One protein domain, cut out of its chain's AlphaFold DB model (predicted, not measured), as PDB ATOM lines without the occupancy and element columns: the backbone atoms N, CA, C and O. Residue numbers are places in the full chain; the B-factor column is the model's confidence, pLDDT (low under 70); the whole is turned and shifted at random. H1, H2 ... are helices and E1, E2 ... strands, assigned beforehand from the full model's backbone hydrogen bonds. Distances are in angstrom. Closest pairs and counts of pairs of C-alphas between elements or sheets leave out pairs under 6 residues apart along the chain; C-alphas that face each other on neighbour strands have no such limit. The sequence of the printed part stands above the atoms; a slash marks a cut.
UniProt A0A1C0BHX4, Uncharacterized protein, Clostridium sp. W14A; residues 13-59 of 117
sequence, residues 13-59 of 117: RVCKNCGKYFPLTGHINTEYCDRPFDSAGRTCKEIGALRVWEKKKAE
ATOM      1  N   ARG A  13      87.163 215.850 194.394       91.69
ATOM      2  CA  ARG A  13      87.575 216.380 195.704       91.69
ATOM      3  C   ARG A  13      86.851 215.715 196.858       91.69
ATOM      4  O   ARG A  13      85.770 215.165 196.680       91.69
ATOM      5  N   VAL A  14      87.441 215.806 198.047       95.31
ATOM      6  CA  VAL A  14      86.846 215.357 199.311       95.31
ATOM      7  C   VAL A  14      86.033 216.498 199.924       95.31
ATOM      8  O   VAL A  14      86.543 217.600 200.110       95.31
ATOM      9  N   CYS A  15      84.759 216.248 200.231       95.62
ATOM     10  CA  CYS A  15      83.888 217.234 200.872       95.62
ATOM     11  C   CYS A  15      84.335 217.513 202.315       95.62
ATOM     12  O   CYS A  15      84.367 216.593 203.133       95.62
ATOM     13  N   LYS A  16      84.563 218.786 202.664       95.62
ATOM     14  CA  LYS A  16      84.955 219.199 204.027       95.62
ATOM     15  C   LYS A  16      83.886 218.962 205.102       95.62
ATOM     16  O   LYS A  16      84.204 219.028 206.284       95.62
ATOM     17  N   ASN A  17      82.625 218.720 204.726       95.25
ATOM     18  CA  ASN A  17      81.559 218.424 205.691       95.25
ATOM     19  C   ASN A  17      81.355 216.918 205.926       95.25
ATOM     20  O   ASN A  17      81.309 216.490 207.070       95.25
ATOM     21  N   CYS A  18      81.221 216.114 204.863       94.94
ATOM     22  CA  CYS A  18      80.870 214.690 204.979       94.94
ATOM     23  C   CYS A  18      82.005 213.715 204.635       94.94
ATOM     24  O   CYS A  18      81.788 212.508 204.674       94.94
ATOM     25  N   GLY A  19      83.183 214.207 204.231       95.06
ATOM     26  CA  GLY A  19      84.363 213.385 203.934       95.06
ATOM     27  C   GLY A  19      84.279 212.538 202.659       95.06
ATOM     28  O   GLY A  19      85.218 211.828 202.324       95.06
ATOM     29  N   LYS A  20      83.170 212.598 201.916       95.44
ATOM     30  CA  LYS A  20      82.974 211.808 200.692       95.44
ATOM     31  C   LYS A  20      83.520 212.531 199.460       95.44
ATOM     32  O   LYS A  20      83.392 213.756 199.353       95.44
ATOM     33  N   TYR A  21      84.012 211.765 198.486       95.31
ATOM     34  CA  TYR A  21      84.397 212.297 197.179       95.31
ATOM     35  C   TYR A  21      83.190 212.865 196.416       95.31
ATOM     36  O   TYR A  21      82.051 212.400 196.574       95.31
ATOM     37  N   PHE A  22      83.425 213.903 195.619       93.69
ATOM     38  CA  PHE A  22      82.445 214.487 194.708       93.69
ATOM     39  C   PHE A  22      83.137 215.044 193.454       93.69
ATOM     40  O   PHE A  22      84.291 215.480 193.543       93.69
ATOM     41  N   PRO A  23      82.465 215.004 192.288       91.94
ATOM     42  CA  PRO A  23      83.001 215.576 191.063       91.94
ATOM     43  C   PRO A  23      82.988 217.100 191.157       91.94
ATOM     44  O   PRO A  23      82.017 217.709 191.613       91.94
ATOM     45  N   LEU A  24      84.067 217.730 190.709       88.25
ATOM     46  CA  LEU A  24      84.166 219.175 190.643       88.25
ATOM     47  C   LEU A  24      83.475 219.685 189.374       88.25
ATOM     48  O   LEU A  24      84.099 219.840 188.332       88.25
ATOM     49  N   THR A  25      82.169 219.925 189.468       83.12
ATOM     50  CA  THR A  25      81.315 220.344 188.339       83.12
ATOM     51  C   THR A  25      81.078 221.855 188.267       83.12
ATOM     52  O   THR A  25      80.355 222.329 187.395       83.12
ATOM     53  N   GLY A  26      81.675 222.623 189.183       78.25
ATOM     54  CA  GLY A  26      81.478 224.066 189.312       78.25
ATOM     55  C   GLY A  26      82.782 224.821 189.545       78.25
ATOM     56  O   GLY A  26      83.819 224.492 188.976       78.25
ATOM     57  N   HIS A  27      82.737 225.843 190.403       83.00
ATOM     58  CA  HIS A  27      83.898 226.685 190.684       83.00
ATOM     59  C   HIS A  27      85.088 225.872 191.213       83.00
ATOM     60  O   HIS A  27      84.928 225.027 192.098       83.00
ATOM     61  N   ILE A  28      86.300 226.194 190.752       86.12
ATOM     62  CA  ILE A  28      87.523 225.478 191.138       86.12
ATOM     63  C   ILE A  28      87.820 225.527 192.643       86.12
ATOM     64  O   ILE A  28      88.592 224.713 193.125       86.12
ATOM     65  N   ASN A  29      87.135 226.363 193.430       86.19
ATOM     66  CA  ASN A  29      87.262 226.436 194.897       86.19
ATOM     67  C   ASN A  29      86.089 225.812 195.685       86.19
ATOM     68  O   ASN A  29      86.012 225.991 196.891       86.19
ATOM     69  N   THR A  30      85.160 225.092 195.052       90.00
ATOM     70  CA  THR A  30      84.092 224.366 195.769       90.00
ATOM     71  C   THR A  30      84.644 223.319 196.750       90.00
ATOM     72  O   THR A  30      85.198 222.306 196.328       90.00
ATOM     73  N   GLU A  31      84.436 223.519 198.053       93.38
ATOM     74  CA  GLU A  31      84.959 222.637 199.119       93.38
ATOM     75  C   GLU A  31      83.917 221.663 199.699       93.38
ATOM     76  O   GLU A  31      84.247 220.767 200.484       93.38
ATOM     77  N   TYR A  32      82.652 221.832 199.316       95.38
ATOM     78  CA  TYR A  32      81.509 221.085 199.833       95.38
ATOM     79  C   TYR A  32      80.687 220.510 198.680       95.38
ATOM     80  O   TYR A  32      80.482 221.185 197.674       95.38
ATOM     81  N   CYS A  33      80.192 219.282 198.834       94.44
ATOM     82  CA  CYS A  33      79.264 218.680 197.873       94.44
ATOM     83  C   CYS A  33      77.818 219.163 198.089       94.44
ATOM     84  O   CYS A  33      77.472 219.606 199.181       94.44
ATOM     85  N   ASP A  34      76.942 218.952 197.107       93.31
ATOM     86  CA  ASP A  34      75.514 219.310 197.202       93.31
ATOM     87  C   ASP A  34      74.628 218.181 197.773       93.31
ATOM     88  O   ASP A  34      73.407 218.277 197.775       93.31
ATOM     89  N   ARG A  35      75.219 217.087 198.282       94.44
ATOM     90  CA  ARG A  35      74.445 216.006 198.915       94.44
ATOM     91  C   ARG A  35      73.720 216.511 200.172       94.44
ATOM     92  O   ARG A  35      74.384 217.168 200.988       94.44
ATOM     93  N   PRO A  36      72.443 216.131 200.378       96.06
ATOM     94  CA  PRO A  36      71.760 216.281 201.659       96.06
ATOM     95  C   PRO A  36      72.594 215.658 202.779       96.06
ATOM     96  O   PRO A  36      73.186 214.587 202.606       96.06
ATOM     97  N   PHE A  37      72.699 216.365 203.896       94.00
ATOM     98  CA  PHE A  37      73.518 215.975 205.035       94.00
ATOM     99  C   PHE A  37      72.686 215.614 206.260       94.00
ATOM    100  O   PHE A  37      73.071 214.713 206.997       94.00
ATOM    101  N   ASP A  38      71.567 216.301 206.481       90.56
ATOM    102  CA  ASP A  38      70.719 216.083 207.647       90.56
ATOM    103  C   ASP A  38      69.277 215.720 207.287       90.56
ATOM    104  O   ASP A  38      68.865 215.749 206.127       90.56
ATOM    105  N   SER A  39      68.507 215.366 208.316       89.81
ATOM    106  CA  SER A  39      67.091 215.005 208.209       89.81
ATOM    107  C   SER A  39      66.192 216.160 207.763       89.81
ATOM    108  O   SER A  39      65.085 215.909 207.299       89.81
ATOM    109  N   ALA A  40      66.660 217.409 207.866       90.31
ATOM    110  CA  ALA A  40      65.964 218.590 207.362       90.31
ATOM    111  C   ALA A  40      66.209 218.823 205.858       90.31
ATOM    112  O   ALA A  40      65.668 219.768 205.288       90.31
ATOM    113  N   GLY A  41      67.026 217.983 205.210       91.75
ATOM    114  CA  GLY A  41      67.332 218.072 203.785       91.75
ATOM    115  C   GLY A  41      68.402 219.103 203.433       91.75
ATOM    116  O   GLY A  41      68.676 219.299 202.249       91.75
ATOM    117  N   ARG A  42      69.052 219.732 204.422       94.81
ATOM    118  CA  ARG A  42      70.116 220.711 204.164       94.81
ATOM    119  C   ARG A  42      71.324 220.012 203.567       94.81
ATOM    120  O   ARG A  42      71.776 218.969 204.043       94.81
ATOM    121  N   THR A  43      71.880 220.602 202.527       96.94
ATOM    122  CA  THR A  43      73.051 220.095 201.819       96.94
ATOM    123  C   THR A  43      74.338 220.341 202.604       96.94
ATOM    124  O   THR A  43      74.439 221.249 203.433       96.94
ATOM    125  N   CYS A  44      75.393 219.574 202.310       96.31
ATOM    126  CA  CYS A  44      76.713 219.809 202.908       96.31
ATOM    127  C   CYS A  44      77.243 221.232 202.658       96.31
ATOM    128  O   CYS A  44      78.021 221.743 203.464       96.31
ATOM    129  N   LYS A  45      76.829 221.861 201.556       94.19
ATOM    130  CA  LYS A  45      77.168 223.238 201.201       94.19
ATOM    131  C   LYS A  45      76.475 224.256 202.106       94.19
ATOM    132  O   LYS A  45      77.139 225.158 202.609       94.19
ATOM    133  N   GLU A  46      75.184 224.076 202.375       95.06
ATOM    134  CA  GLU A  46      74.413 224.931 203.291       95.06
ATOM    135  C   GLU A  46      74.895 224.785 204.737       95.06
ATOM    136  O   GLU A  46      75.082 225.783 205.430       95.06
ATOM    137  N   ILE A  47      75.200 223.560 205.171       95.38
ATOM    138  CA  ILE A  47      75.806 223.309 206.487       95.38
ATOM    139  C   ILE A  47      77.193 223.956 206.592       95.38
ATOM    140  O   ILE A  47      77.528 224.545 207.620       95.38
ATOM    141  N   GLY A  48      78.000 223.887 205.528       92.56
ATOM    142  CA  GLY A  48      79.288 224.577 205.459       92.56
ATOM    143  C   GLY A  48      79.144 226.094 205.614       92.56
ATOM    144  O   GLY A  48      79.837 226.696 206.436       92.56
ATOM    145  N   ALA A  49      78.205 226.701 204.884       92.38
ATOM    146  CA  ALA A  49      77.908 228.129 204.980       92.38
ATOM    147  C   ALA A  49      77.434 228.532 206.389       92.38
ATOM    148  O   ALA A  49      77.927 229.522 206.935       92.38
ATOM    149  N   LEU A  50      76.554 227.733 207.004       90.19
ATOM    150  CA  LEU A  50      76.071 227.948 208.368       90.19
ATOM    151  C   LEU A  50      77.227 227.947 209.375       90.19
ATOM    152  O   LEU A  50      77.366 228.899 210.136       90.19
ATOM    153  N   ARG A  51      78.118 226.951 209.325       88.50
ATOM    154  CA  ARG A  51      79.277 226.871 210.235       88.50
ATOM    155  C   ARG A  51      80.235 228.051 210.081       88.50
ATOM    156  O   ARG A  51      80.785 228.538 211.067       88.50
ATOM    157  N   VAL A  52      80.456 228.521 208.851       86.31
ATOM    158  CA  VAL A  52      81.281 229.715 208.600       86.31
ATOM    159  C   VAL A  52      80.623 230.954 209.199       86.31
ATOM    160  O   VAL A  52      81.308 231.762 209.825       86.31
ATOM    161  N   TRP A  53      79.310 231.104 209.035       82.75
ATOM    162  CA  TRP A  53      78.556 232.202 209.634       82.75
ATOM    163  C   TRP A  53      78.576 232.143 211.168       82.75
ATOM    164  O   TRP A  53      78.887 233.146 211.809       82.75
ATOM    165  N   GLU A  54      78.361 230.967 211.760       77.12
ATOM    166  CA  GLU A  54      78.445 230.742 213.208       77.12
ATOM    167  C   GLU A  54      79.838 231.079 213.754       77.12
ATOM    168  O   GLU A  54      79.956 231.774 214.764       77.12
ATOM    169  N   LYS A  55      80.908 230.682 213.052       76.88
ATOM    170  CA  LYS A  55      82.285 231.038 213.420       76.88
ATOM    171  C   LYS A  55      82.531 232.545 213.332       76.88
ATOM    172  O   LYS A  55      83.090 233.121 214.259       76.88
ATOM    173  N   LYS A  56      82.090 233.202 212.255       68.69
ATOM    174  CA  LYS A  56      82.227 234.661 212.089       68.69
ATOM    175  C   LYS A  56      81.453 235.435 213.156       68.69
ATOM    176  O   LYS A  56      81.950 236.433 213.664       68.69
ATOM    177  N   LYS A  57      80.279 234.940 213.557       63.59
ATOM    178  CA  LYS A  57      79.524 235.455 214.706       63.59
ATOM    179  C   LYS A  57      80.286 235.250 216.022       63.59
ATOM    180  O   LYS A  57      80.282 236.137 216.872       63.59
ATOM    181  N   ALA A  58      80.969 234.117 216.186       56.25
ATOM    182  CA  ALA A  58      81.787 233.822 217.362       56.25
ATOM    183  C   ALA A  58      83.080 234.666 217.444       56.25
ATOM    184  O   ALA A  58      83.596 234.898 218.535       56.25
ATOM    185  N   GLU A  59      83.580 235.195 216.325       60.09
ATOM    186  CA  GLU A  59      84.701 236.148 216.275       60.09
ATOM    187  C   GLU A  59      84.278 237.617 216.455       60.09
ATOM    188  O   GLU A  59      85.012 238.516 216.051       60.09
TER     189      GLU A  59
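AT A GLANCE: This is residues 13 to 59 of the 117 residues of an uncharacterized protein of Clostridium sp. W14A (UniProt A0A1C0BHX4). The domain has little regular structure: a body made largely of loops, with one helix, H1, running out of it so that residues 52 to 59 stick out as an arm. At the other end, residues 13 to 14 fold beside residues 21 to 22 of the short strand E1, antiparallel. The printed part has 47 residues, with E1 then H1 along the chain, and is mostly helix by class, though named elements hold only 18 residues. It is only just compact, close to loose, with a radius of gyration of the C-alphas of 11.2 A and spans of 32 by 26 by 16 A.

IN THESE COORDINATES: H1, residues 44 to 58, runs 20.8 A from C-alpha 44 at (76.713, 219.809, 202.908) to C-alpha 58 at (81.787, 233.822, 217.362). E1, residues 21 to 23, begins at C-alpha 21 at (84.397, 212.297, 197.179) and is 7.1 A long.

HOW THE PARTS SIT: In H1, every O i to N i+4 pair is within hydrogen-bond range. E1 and H1 are apart. E1 pairs with no named strand.

THE WHOLE: The C-alphas of Pro 23 and Glu 59, the two farthest apart, are 32.6 A apart. The link from E1 to H1, residues 24 to 43, is long. The printed part has no cut. Residues 56 to 59 have pLDDT under 70.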